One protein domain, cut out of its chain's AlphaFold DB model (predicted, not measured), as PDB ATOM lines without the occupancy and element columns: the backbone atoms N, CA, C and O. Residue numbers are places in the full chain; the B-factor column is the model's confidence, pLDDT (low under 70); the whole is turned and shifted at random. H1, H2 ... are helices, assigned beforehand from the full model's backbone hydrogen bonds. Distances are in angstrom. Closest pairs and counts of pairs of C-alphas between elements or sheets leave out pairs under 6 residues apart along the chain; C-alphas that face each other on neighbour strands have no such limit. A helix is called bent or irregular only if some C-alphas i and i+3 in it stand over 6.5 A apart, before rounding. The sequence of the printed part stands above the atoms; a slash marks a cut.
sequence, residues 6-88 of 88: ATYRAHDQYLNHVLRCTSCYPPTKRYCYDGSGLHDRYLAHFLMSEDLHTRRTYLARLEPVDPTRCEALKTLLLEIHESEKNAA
ATOM      1  N   ALA A   6     -36.236  37.010 -30.509       89.06
ATOM      2  CA  ALA A   6     -37.525  36.524 -30.021       89.06
ATOM      3  C   ALA A   6     -37.855  37.090 -28.629       89.06
ATOM      4  O   ALA A   6     -38.941  37.635 -28.414       89.06
ATOM      5  N   THR A   7     -36.890  37.060 -27.707       92.75
ATOM      6  CA  THR A   7     -37.032  37.627 -26.364       92.75
ATOM      7  C   THR A   7     -37.217  39.141 -26.417       92.75
ATOM      8  O   THR A   7     -38.035  39.677 -25.672       92.75
ATOM      9  N   TYR A   8     -36.522  39.840 -27.321       93.75
ATOM     10  CA  TYR A   8     -36.708  41.278 -27.521       93.75
ATOM     11  C   TYR A   8     -38.123  41.613 -28.011       93.75
ATOM     12  O   TYR A   8     -38.768  42.496 -27.449       93.75
ATOM     13  N   ARG A   9     -38.642  40.885 -29.010       94.44
ATOM     14  CA  ARG A   9     -40.005  41.093 -29.526       94.44
ATOM     15  C   ARG A   9     -41.065  40.847 -28.451       94.44
ATOM     16  O   ARG A   9     -41.973  41.662 -28.303       94.44
ATOM     17  N   ALA A  10     -40.939  39.770 -27.678       95.19
ATOM     18  CA  ALA A  10     -41.867  39.478 -26.584       95.19
ATOM     19  C   ALA A  10     -41.796  40.539 -25.469       95.19
ATOM     20  O   ALA A  10     -42.827  40.981 -24.958       95.19
ATOM     21  N   HIS A  11     -40.587  40.998 -25.135       95.31
ATOM     22  CA  HIS A  11     -40.367  42.090 -24.191       95.31
ATOM     23  C   HIS A  11     -41.019  43.400 -24.656       95.31
ATOM     24  O   HIS A  11     -41.702  44.052 -23.870       95.31
ATOM     25  N   ASP A  12     -40.847  43.780 -25.924       96.75
ATOM     26  CA  ASP A  12     -41.420  45.010 -26.479       96.75
ATOM     27  C   ASP A  12     -42.956  44.970 -26.497       96.75
ATOM     28  O   ASP A  12     -43.610  45.927 -26.082       96.75
ATOM     29  N   GLN A  13     -43.556  43.837 -26.878       96.69
ATOM     30  CA  GLN A  13     -45.011  43.647 -26.804       96.69
ATOM     31  C   GLN A  13     -45.537  43.815 -25.373       96.69
ATOM     32  O   GLN A  13     -46.523  44.523 -25.150       96.69
ATOM     33  N   TYR A  14     -44.862  43.195 -24.402       97.25
ATOM     34  CA  TYR A  14     -45.199  43.326 -22.990       97.25
ATOM     35  C   TYR A  14     -45.066  44.777 -22.500       97.25
ATOM     36  O   TYR A  14     -46.023  45.313 -21.933       97.25
ATOM     37  N   LEU A  15     -43.933  45.441 -22.762       96.44
ATOM     38  CA  LEU A  15     -43.708  46.830 -22.352       96.44
ATOM     39  C   LEU A  15     -44.726  47.790 -22.966       96.44
ATOM     40  O   LEU A  15     -45.322  48.595 -22.250       96.44
ATOM     41  N   ASN A  16     -44.970  47.683 -24.271       97.19
ATOM     42  CA  ASN A  16     -45.942  48.524 -24.961       97.19
ATOM     43  C   ASN A  16     -47.346  48.387 -24.364       97.19
ATOM     44  O   ASN A  16     -48.067  49.381 -24.258       97.19
ATOM     45  N   HIS A  17     -47.727  47.180 -23.941       97.44
ATOM     46  CA  HIS A  17     -48.996  46.964 -23.262       97.44
ATOM     47  C   HIS A  17     -49.025  47.629 -21.880       97.44
ATOM     48  O   HIS A  17     -49.922  48.428 -21.609       97.44
ATOM     49  N   VAL A  18     -48.060  47.336 -21.000       96.88
ATOM     50  CA  VAL A  18     -48.102  47.836 -19.610       96.88
ATOM     51  C   VAL A  18     -47.941  49.350 -19.508       96.88
ATOM     52  O   VAL A  18     -48.481  49.944 -18.583       96.88
ATOM     53  N   LEU A  19     -47.257  49.985 -20.463       96.12
ATOM     54  CA  LEU A  19     -47.123  51.443 -20.516       96.12
ATOM     55  C   LEU A  19     -48.417  52.156 -20.939       96.12
ATOM     56  O   LEU A  19     -48.564  53.350 -20.692       96.12
ATOM     57  N   ARG A  20     -49.349  51.446 -21.585       96.56
ATOM     58  CA  ARG A  20     -50.614  52.005 -22.093       96.56
ATOM     59  C   ARG A  20     -51.837  51.550 -21.299       96.56
ATOM     60  O   ARG A  20     -52.851  52.241 -21.290       96.56
ATOM     61  N   CYS A  21     -51.769  50.385 -20.660       97.25
ATOM     62  CA  CYS A  21     -52.884  49.801 -19.928       97.25
ATOM     63  C   CYS A  21     -52.962  50.360 -18.501       97.25
ATOM     64  O   CYS A  21     -52.105  50.077 -17.670       97.25
ATOM     65  N   THR A  22     -54.038  51.079 -18.184       96.06
ATOM     66  CA  THR A  22     -54.274  51.648 -16.844       96.06
ATOM     67  C   THR A  22     -54.608  50.599 -15.778       96.06
ATOM     68  O   THR A  22     -54.435  50.846 -14.585       96.06
ATOM     69  N   SER A  23     -55.062  49.412 -16.189       96.00
ATOM     70  CA  SER A  23     -55.337  48.288 -15.283       96.00
ATOM     71  C   SER A  23     -54.054  47.587 -14.820       96.00
ATOM     72  O   SER A  23     -54.012  47.017 -13.724       96.00
ATOM     73  N   CYS A  24     -52.997  47.645 -15.632       97.25
ATOM     74  CA  CYS A  24     -51.702  47.059 -15.322       97.25
ATOM     75  C   CYS A  24     -50.903  47.965 -14.377       97.25
ATOM     76  O   CYS A  24     -50.823  49.177 -14.544       97.25
ATOM     77  N   TYR A  25     -50.284  47.358 -13.372       95.62
ATOM     78  CA  TYR A  25     -49.329  47.990 -12.476       95.62
ATOM     79  C   TYR A  25     -48.211  46.982 -12.140       95.62
ATOM     80  O   TYR A  25     -48.292  46.261 -11.136       95.62
ATOM     81  N   PRO A  26     -47.163  46.905 -12.990       92.31
ATOM     82  CA  PRO A  26     -46.050  45.965 -12.830       92.31
ATOM     83  C   PRO A  26     -45.333  46.010 -11.471       92.31
ATOM     84  O   PRO A  26     -44.988  44.935 -10.976       92.31
ATOM     85  N   PRO A  27     -45.142  47.177 -10.811       92.38
ATOM     86  CA  PRO A  27     -44.469  47.230  -9.510       92.38
ATOM     87  C   PRO A  27     -45.105  46.336  -8.442       92.38
ATOM     88  O   PRO A  27     -44.401  45.807  -7.588       92.38
ATOM     89  N   THR A  28     -46.422  46.121  -8.503       93.81
ATOM     90  CA  THR A  28     -47.136  45.217  -7.586       93.81
ATOM     91  C   THR A  28     -47.595  43.932  -8.269       93.81
ATOM     92  O   THR A  28     -48.491  43.267  -7.758       93.81
ATOM     93  N   LYS A  29     -47.037  43.594  -9.442       91.69
ATOM     94  CA  LYS A  29     -47.425  42.433 -10.262       91.69
ATOM     95  C   LYS A  29     -48.930  42.363 -10.563       91.69
ATOM     96  O   LYS A  29     -49.485  41.278 -10.715       91.69
ATOM     97  N   ARG A  30     -49.605  43.515 -10.630       94.69
ATOM     98  CA  ARG A  30     -51.017  43.572 -11.011       94.69
ATOM     99  C   ARG A  30     -51.086  43.672 -12.526       94.69
ATOM    100  O   ARG A  30     -50.628  44.661 -13.086       94.69
ATOM    101  N   TYR A  31     -51.680  42.688 -13.179       95.62
ATOM    102  CA  TYR A  31     -51.851  42.685 -14.629       95.62
ATOM    103  C   TYR A  31     -53.323  42.474 -14.973       95.62
ATOM    104  O   TYR A  31     -54.042  41.794 -14.241       95.62
ATOM    105  N   CYS A  32     -53.781  43.061 -16.080       96.75
ATOM    106  CA  CYS A  32     -55.007  42.585 -16.709       96.75
ATOM    107  C   CYS A  32     -54.752  41.216 -17.367       96.75
ATOM    108  O   CYS A  32     -53.610  40.753 -17.431       96.75
ATOM    109  N   TYR A  33     -55.809  40.583 -17.880       95.25
ATOM    110  CA  TYR A  33     -55.713  39.280 -18.543       95.25
ATOM    111  C   TYR A  33     -54.660  39.268 -19.667       95.25
ATOM    112  O   TYR A  33     -53.738  38.451 -19.641       95.25
ATOM    113  N   ASP A  34     -54.724  40.239 -20.582       96.31
ATOM    114  CA  ASP A  34     -53.775  40.345 -21.698       96.31
ATOM    115  C   ASP A  34     -52.345  40.606 -21.212       96.31
ATOM    116  O   ASP A  34     -51.395  39.976 -21.677       96.31
ATOM    117  N   GLY A  35     -52.186  41.508 -20.239       96.75
ATOM    118  CA  GLY A  35     -50.889  41.839 -19.655       96.75
ATOM    119  C   GLY A  35     -50.224  40.637 -18.989       96.75
ATOM    120  O   GLY A  35     -49.016  40.459 -19.133       96.75
ATOM    121  N   SER A  36     -51.005  39.783 -18.319       95.69
ATOM    122  CA  SER A  36     -50.506  38.534 -17.735       95.69
ATOM    123  C   SER A  36     -50.012  37.580 -18.820       95.69
ATOM    124  O   SER A  36     -48.901  37.066 -18.719       95.69
ATOM    125  N   GLY A  37     -50.791  37.398 -19.892       95.88
ATOM    126  CA  GLY A  37     -50.397  36.544 -21.013       95.88
ATOM    127  C   GLY A  37     -49.134  37.038 -21.727       95.88
ATOM    128  O   GLY A  37     -48.247  36.247 -22.045       95.88
ATOM    129  N   LEU A  38     -49.005  38.353 -21.940       96.88
ATOM    130  CA  LEU A  38     -47.801  38.951 -22.528       96.88
ATOM    131  C   LEU A  38     -46.579  38.804 -21.617       96.88
ATOM    132  O   LEU A  38     -45.491  38.490 -22.098       96.88
ATOM    133  N   HIS A  39     -46.759  38.992 -20.309       96.38
ATOM    134  CA  HIS A  39     -45.699  38.786 -19.332       96.38
ATOM    135  C   HIS A  39     -45.217  37.328 -19.323       96.38
ATOM    136  O   HIS A  39     -44.011  37.086 -19.316       96.38
ATOM    137  N   ASP A  40     -46.131  36.357 -19.369       96.44
ATOM    138  CA  ASP A  40     -45.775  34.935 -19.372       96.44
ATOM    139  C   ASP A  40     -45.069  34.514 -20.668       96.44
ATOM    140  O   ASP A  40     -44.092  33.771 -20.607       96.44
ATOM    141  N   ARG A  41     -45.461  35.063 -21.827       96.44
ATOM    142  CA  ARG A  41     -44.724  34.862 -23.089       96.44
ATOM    143  C   ARG A  41     -43.320  35.454 -23.047       96.44
ATOM    144  O   ARG A  41     -42.365  34.786 -23.438       96.44
ATOM    145  N   TYR A  42     -43.180  36.688 -22.561       96.25
ATOM    146  CA  TYR A  42     -41.867  37.308 -22.376       96.25
ATOM    147  C   TYR A  42     -40.979  36.453 -21.463       96.25
ATOM    148  O   TYR A  42     -39.841  36.141 -21.815       96.25
ATOM    149  N   LEU A  43     -41.522  36.025 -20.324       96.06
ATOM    150  CA  LEU A  43     -40.824  35.172 -19.375       96.06
ATOM    151  C   LEU A  43     -40.431  33.821 -19.987       96.06
ATOM    152  O   LEU A  43     -39.320  33.362 -19.743       96.06
ATOM    153  N   ALA A  44     -41.297  33.199 -20.790       96.94
ATOM    154  CA  ALA A  44     -40.995  31.943 -21.470       96.94
ATOM    155  C   ALA A  44     -39.806  32.096 -22.433       96.94
ATOM    156  O   ALA A  44     -38.848  31.331 -22.341       96.94
ATOM    157  N   HIS A  45     -39.810  33.125 -23.289       95.56
ATOM    158  CA  HIS A  45     -38.683  33.404 -24.187       95.56
ATOM    159  C   HIS A  45     -37.391  33.723 -23.427       95.56
ATOM    160  O   HIS A  45     -36.321  33.239 -23.795       95.56
ATOM    161  N   PHE A  46     -37.482  34.489 -22.337       94.69
ATOM    162  CA  PHE A  46     -36.337  34.750 -21.469       94.69
ATOM    163  C   PHE A  46     -35.790  33.453 -20.854       94.69
ATOM    164  O   PHE A  46     -34.605  33.165 -20.965       94.69
ATOM    165  N   LEU A  47     -36.645  32.609 -20.277       95.25
ATOM    166  CA  LEU A  47     -36.226  31.329 -19.700       95.25
ATOM    167  C   LEU A  47     -35.669  30.355 -20.747       95.25
ATOM    168  O   LEU A  47     -34.860  29.494 -20.394       95.25
ATOM    169  N   MET A  48     -36.091  30.467 -22.011       93.75
ATOM    170  CA  MET A  48     -35.529  29.695 -23.120       93.75
ATOM    171  C   MET A  48     -34.088  30.093 -23.450       93.75
ATOM    172  O   MET A  48     -33.305  29.212 -23.801       93.75
ATOM    173  N   SER A  49     -33.716  31.368 -23.270       90.25
ATOM    174  CA  SER A  49     -32.324  31.818 -23.419       90.25
ATOM    175  C   SER A  49     -31.429  31.491 -22.222       90.25
ATOM    176  O   SER A  49     -30.209  31.485 -22.369       90.25
ATOM    177  N   GLU A  50     -32.014  31.213 -21.057       93.00
ATOM    178  CA  GLU A  50     -31.276  30.793 -19.865       93.00
ATOM    179  C   GLU A  50     -30.952  29.290 -19.883       93.00
ATOM    180  O   GLU A  50     -31.582  28.480 -20.578       93.00
ATOM    181  N   ASP A  51     -29.985  28.898 -19.056       94.38
ATOM    182  CA  ASP A  51     -29.603  27.504 -18.880       94.38
ATOM    183  C   ASP A  51     -30.710  26.661 -18.207       94.38
ATOM    184  O   ASP A  51     -31.633  27.153 -17.542       94.38
ATOM    185  N   LEU A  52     -30.597  25.336 -18.353       94.50
ATOM    186  CA  LEU A  52     -31.590  24.386 -17.849       94.50
ATOM    187  C   LEU A  52     -31.790  24.477 -16.326       94.50
ATOM    188  O   LEU A  52     -32.909  24.272 -15.848       94.50
ATOM    189  N   HIS A  53     -30.738  24.754 -15.553       96.81
ATOM    190  CA  HIS A  53     -30.840  24.851 -14.099       96.81
ATOM    191  C   HIS A  53     -31.643  26.088 -13.690       96.81
ATOM    192  O   HIS A  53     -32.547  25.973 -12.858       96.81
ATOM    193  N   THR A  54     -31.379  27.238 -14.310       95.88
ATOM    194  CA  THR A  54     -32.134  28.477 -14.071       95.88
ATOM    195  C   THR A  54     -33.622  28.285 -14.368       95.88
ATOM    196  O   THR A  54     -34.473  28.575 -13.520       95.88
ATOM    197  N   ARG A  55     -33.948  27.684 -15.520       96.38
ATOM    198  CA  ARG A  55     -35.334  27.385 -15.915       96.38
ATOM    199  C   ARG A  55     -36.045  26.459 -14.924       96.38
ATOM    200  O   ARG A  55     -37.156  26.757 -14.488       96.38
ATOM    201  N   ARG A  56     -35.404  25.355 -14.524       97.56
ATOM    202  CA  ARG A  56     -35.978  24.387 -13.567       97.56
ATOM    203  C   ARG A  56     -36.172  24.997 -12.184       97.56
ATOM    204  O   ARG A  56     -37.214  24.785 -11.572       97.56
ATOM    205  N   THR A  57     -35.199  25.772 -11.712       98.12
ATOM    206  CA  THR A  57     -35.280  26.457 -10.417       98.12
ATOM    207  C   THR A  57     -36.425  27.463 -10.391       98.12
ATOM    208  O   THR A  57     -37.127  27.559  -9.385       98.12
ATOM    209  N   TYR A  58     -36.655  28.187 -11.490       97.62
ATOM    210  CA  TYR A  58     -37.796  29.093 -11.595       97.62
ATOM    211  C   TYR A  58     -39.130  28.339 -11.490       97.62
ATOM    212  O   TYR A  58     -39.954  28.680 -10.642       97.62
ATOM    213  N   LEU A  59     -39.319  27.288 -12.296       97.69
ATOM    214  CA  LEU A  59     -40.548  26.486 -12.290       97.69
ATOM    215  C   LEU A  59     -40.810  25.846 -10.921       97.69
ATOM    216  O   LEU A  59     -41.922  25.940 -10.411       97.69
ATOM    217  N   ALA A  60     -39.780  25.289 -10.279       97.94
ATOM    218  CA  ALA A  60     -39.898  24.683  -8.952       97.94
ATOM    219  C   ALA A  60     -40.312  25.690  -7.864       97.94
ATOM    220  O   ALA A  60     -40.981  25.324  -6.902       97.94
ATOM    221  N   ARG A  61     -39.930  26.969  -7.998       97.81
ATOM    222  CA  ARG A  61     -40.376  28.039  -7.088       97.81
ATOM    223  C   ARG A  61     -41.792  28.517  -7.397       97.81
ATOM    224  O   ARG A  61     -42.484  28.948  -6.480       97.81
ATOM    225  N   LEU A  62     -42.199  28.481  -8.664       96.75
ATOM    226  CA  LEU A  62     -43.525  28.920  -9.095       96.75
ATOM    227  C   LEU A  62     -44.609  27.898  -8.743       96.75
ATOM    228  O   LEU A  62     -45.671  28.287  -8.275       96.75
ATOM    229  N   GLU A  63     -44.328  26.609  -8.923       97.56
ATOM    230  CA  GLU A  63     -45.272  25.501  -8.731       97.56
ATOM    231  C   GLU A  63     -46.040  25.517  -7.392       97.56
ATOM    232  O   GLU A  63     -47.265  25.409  -7.435       97.56
ATOM    233  N   PRO A  64     -45.412  25.718  -6.213       98.06
ATOM    234  CA  PRO A  64     -46.151  25.788  -4.950       98.06
ATOM    235  C   PRO A  64     -46.924  27.101  -4.747       98.06
ATOM    236  O   PRO A  64     -47.793  27.161  -3.882       98.06
ATOM    237  N   VAL A  65     -46.591  28.163  -5.490       96.38
ATOM    238  CA  VAL A  65     -47.218  29.491  -5.363       96.38
ATOM    239  C   VAL A  65     -48.424  29.616  -6.289       96.38
ATOM    240  O   VAL A  65     -49.450  30.164  -5.896       96.38
ATOM    241  N   ASP A  66     -48.282  29.133  -7.520       95.81
ATOM    242  CA  ASP A  66     -49.279  29.234  -8.580       95.81
ATOM    243  C   ASP A  66     -49.117  28.054  -9.561       95.81
ATOM    244  O   ASP A  66     -48.402  28.157 -10.568       95.81
ATOM    245  N   PRO A  67     -49.743  26.900  -9.265       96.81
ATOM    246  CA  PRO A  67     -49.594  25.699 -10.080       96.81
ATOM    247  C   PRO A  67     -50.205  25.874 -11.473       96.81
ATOM    248  O   PRO A  67     -49.641  25.393 -12.453       96.81
ATOM    249  N   THR A  68     -51.314  26.610 -11.595       95.69
ATOM    250  CA  THR A  68     -51.970  26.862 -12.885       95.69
ATOM    251  C   THR A  68     -51.067  27.667 -13.810       95.69
ATOM    252  O   THR A  68     -50.891  27.305 -14.974       95.69
ATOM    253  N   ARG A  69     -50.444  28.729 -13.295       94.69
ATOM    254  CA  ARG A  69     -49.491  29.520 -14.074       94.69
ATOM    255  C   ARG A  69     -48.208  28.752 -14.373       94.69
ATOM    256  O   ARG A  69     -47.639  28.928 -15.446       94.69
ATOM    257  N   CYS A  70     -47.760  27.891 -13.458       97.38
ATOM    258  CA  CYS A  70     -46.627  27.002 -13.701       97.38
ATOM    259  C   CYS A  70     -46.887  26.075 -14.898       97.38
ATOM    260  O   CYS A  70     -46.055  26.011 -15.801       97.38
ATOM    261  N   GLU A  71     -48.052  25.422 -14.952       97.19
ATOM    262  CA  GLU A  71     -48.439  24.575 -16.087       97.19
ATOM    263  C   GLU A  71     -48.557  25.369 -17.392       97.19
ATOM    264  O   GLU A  71     -47.976  24.973 -18.399       97.19
ATOM    265  N   ALA A  72     -49.203  26.540 -17.371       95.62
ATOM    266  CA  ALA A  72     -49.280  27.404 -18.551       95.62
ATOM    267  C   ALA A  72     -47.886  27.801 -19.074       95.62
ATOM    268  O   ALA A  72     -47.633  27.785 -20.279       95.62
ATOM    269  N   LEU A  73     -46.951  28.112 -18.170       97.19
ATOM    270  CA  LEU A  73     -45.576  28.440 -18.533       97.19
ATOM    271  C   LEU A  73     -44.820  27.223 -19.087       97.19
ATOM    272  O   LEU A  73     -44.074  27.371 -20.053       97.19
ATOM    273  N   LYS A  74     -45.026  26.020 -18.529       97.62
ATOM    274  CA  LYS A  74     -44.477  24.767 -19.081       97.62
ATOM    275  C   LYS A  74     -44.969  24.543 -20.517       97.62
ATOM    276  O   LYS A  74     -44.147  24.239 -21.378       97.62
ATOM    277  N   THR A  75     -46.259  24.754 -20.793       97.75
ATOM    278  CA  THR A  75     -46.825  24.665 -22.150       97.75
ATOM    279  C   THR A  75     -46.144  25.638 -23.113       97.75
ATOM    280  O   THR A  75     -45.656  25.207 -24.154       97.75
ATOM    281  N   LEU A  76     -46.003  26.916 -22.741       97.06
ATOM    282  CA  LEU A  76     -45.324  27.915 -23.581       97.06
ATOM    283  C   LEU A  76     -43.865  27.540 -23.885       97.06
ATOM    284  O   LEU A  76     -43.391  27.732 -25.001       97.06
ATOM    285  N   LEU A  77     -43.137  26.999 -22.904       96.81
ATOM    286  CA  LEU A  77     -41.751  26.559 -23.102       96.81
ATOM    287  C   LEU A  77     -41.649  25.407 -24.114       96.81
ATOM    288  O   LEU A  77     -40.707  25.379 -24.906       96.81
ATOM    289  N   LEU A  78     -42.605  24.472 -24.095       96.50
ATOM    290  CA  LEU A  78     -42.674  23.379 -25.068       96.50
ATOM    291  C   LEU A  78     -42.985  23.906 -26.473       96.50
ATOM    292  O   LEU A  78     -42.276  23.554 -27.410       96.50
ATOM    293  N   GLU A  79     -43.965  24.803 -26.605       96.19
ATOM    294  CA  GLU A  79     -44.321  25.433 -27.885       96.19
ATOM    295  C   GLU A  79     -43.128  26.170 -28.513       96.19
ATOM    296  O   GLU A  79     -42.849  26.014 -29.704       96.19
ATOM    297  N   ILE A  80     -42.380  26.943 -27.713       94.69
ATOM    298  CA  ILE A  80     -41.183  27.644 -28.197       94.69
ATOM    299  C   ILE A  80     -40.133  26.633 -28.663       94.69
ATOM    300  O   ILE A  80     -39.622  26.766 -29.773       94.69
ATOM    301  N   HIS A  81     -39.852  25.598 -27.866       93.31
ATOM    302  CA  HIS A  81     -38.878  24.570 -28.231       93.31
ATOM    303  C   HIS A  81     -39.241  23.848 -29.538       93.31
ATOM    304  O   HIS A  81     -38.379  23.630 -30.390       93.31
ATOM    305  N   GLU A  82     -40.514  23.496 -29.722       94.69
ATOM    306  CA  GLU A  82     -41.002  22.880 -30.958       94.69
ATOM    307  C   GLU A  82     -40.862  23.823 -32.157       94.69
ATOM    308  O   GLU A  82     -40.433  23.395 -33.230       94.69
ATOM    309  N   SER A  83     -41.160  25.114 -31.978       90.44
ATOM    310  CA  SER A  83     -40.998  26.118 -33.033       90.44
ATOM    311  C   SER A  83     -39.535  26.299 -33.454       90.44
ATOM    312  O   SER A  83     -39.251  26.355 -34.649       90.44
ATOM    313  N   GLU A  84     -38.600  26.306 -32.497       88.44
ATOM    314  CA  GLU A  84     -37.159  26.397 -32.758       88.44
ATOM    315  C   GLU A  84     -36.647  25.148 -33.481       88.44
ATOM    316  O   GLU A  84     -35.860  25.257 -34.418       88.44
ATOM    317  N   LYS A  85     -37.137  23.962 -33.097       88.50
ATOM    318  CA  LYS A  85     -36.793  22.696 -33.753       88.50
ATOM    319  C   LYS A  85     -37.290  22.631 -35.197       88.50
ATOM    320  O   LYS A  85     -36.596  22.082 -36.040       88.50
ATOM    321  N   ASN A  86     -38.481  23.156 -35.478       85.69
ATOM    322  CA  ASN A  86     -39.058  23.152 -36.825       85.69
ATOM    323  C   ASN A  86     -38.449  24.225 -37.746       85.69
ATOM    324  O   ASN A  86     -38.639  24.158 -38.959       85.69
ATOM    325  N   ALA A  87     -37.766  25.225 -37.182       76.44
ATOM    326  CA  ALA A  87     -37.087  26.288 -37.922       76.44
ATOM    327  C   ALA A  87     -35.619  25.966 -38.269       76.44
ATOM    328  O   ALA A  87     -35.008  26.718 -39.032       76.44
ATOM    329  N   ALA A  88     -35.064  24.888 -37.701       64.25
ATOM    330  CA  ALA A  88     -33.699  24.395 -37.910       64.25
ATOM    331  C   ALA A  88     -33.655  23.256 -38.938       64.25
ATOM    332  O   ALA A  88     -32.661  23.207 -39.698       64.25
TER     333      ALA A  88
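Overview. This is residues 6 to 88 of the 88 residues of an uncharacterized protein of Pseudomonas fluorescens (UniProt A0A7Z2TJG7). Look first at the longest helix, H4, which crosses one side of H2 steeply, while H1 folds back along the other side of H2, so that H2 sits in the middle of the fold between H1 and H4. The short helix H3 comes between H2 and H4 along the chain, near the last residues of H2 and the first of H4, and residues 82 to 88 stick out past the crossing. The printed part has 83 residues with four named helices in the order H1, H2, H3, H4 and no named strand, and its class is all helix. It is compact, with a radius of gyration of the C-alphas of 13.2 A, and it spans 39 by 31 by 18 A.

Along the chain. Find C-alpha 67 at (-49.594, 25.699, -10.080); from there H4, residues 67 to 87, runs 30.5 A to C-alpha 87 at (-37.087, 26.288, -37.922). H2 holds residues 33 to 49 and is 25.0 A long. H1 holds residues 6 to 20 and is 21.8 A long; find its beginning at C-alpha 6, (-37.525, 36.524, -30.021). H3 holds residues 52 to 62 and is 15.5 A long. No helix is bent or irregular.

Arrangement. Start at H2, the hub, which touches the three other helices. H4 touches it with residues 73 to 81 alone, at a steep tilt of 55 degrees, the same way; the closest C-alphas are those of Ala 44 and Leu 77, 5.7 A apart. H1 and H2 form a helical hairpin: they touch at a shallow tilt of 26 degrees, opposite ways, and their closest C-alphas, of Ala 10 and Tyr 42, are 4.7 A apart. H2 and H3 touch only at the corner by their link, and only just, with 3 pairs of C-alphas within 8 A; the closest are those of Leu 47 and Arg 55, 5.5 A apart. H3 and H4 form a second helical hairpin, at a shallow tilt of 27 degrees, opposite ways, but they only just touch, with 3 pairs of C-alphas within 8 A; the closest are those of Leu 62 and Cys 70, 5.9 A apart. H1 is apart from H3 and from H4. In H2, H3 and H4 every O i to N i+4 pair is within hydrogen-bond range; in H1 10 of 11 are.

Size, cuts and confidence. The two C-alphas farthest apart, those of Thr 22 and Ala 88, are 40.1 A apart. The printed part has no cut. The link from H1 to H2, residues 21 to 32, is long; those from H2 to H3 and from H3 to H4 are tight. Residues 82 to 88 stand free, of which 82 to 87 belong to H4. The mean pLDDT of the printed part is 94.8, and residue 88, the chain's last, is under 70.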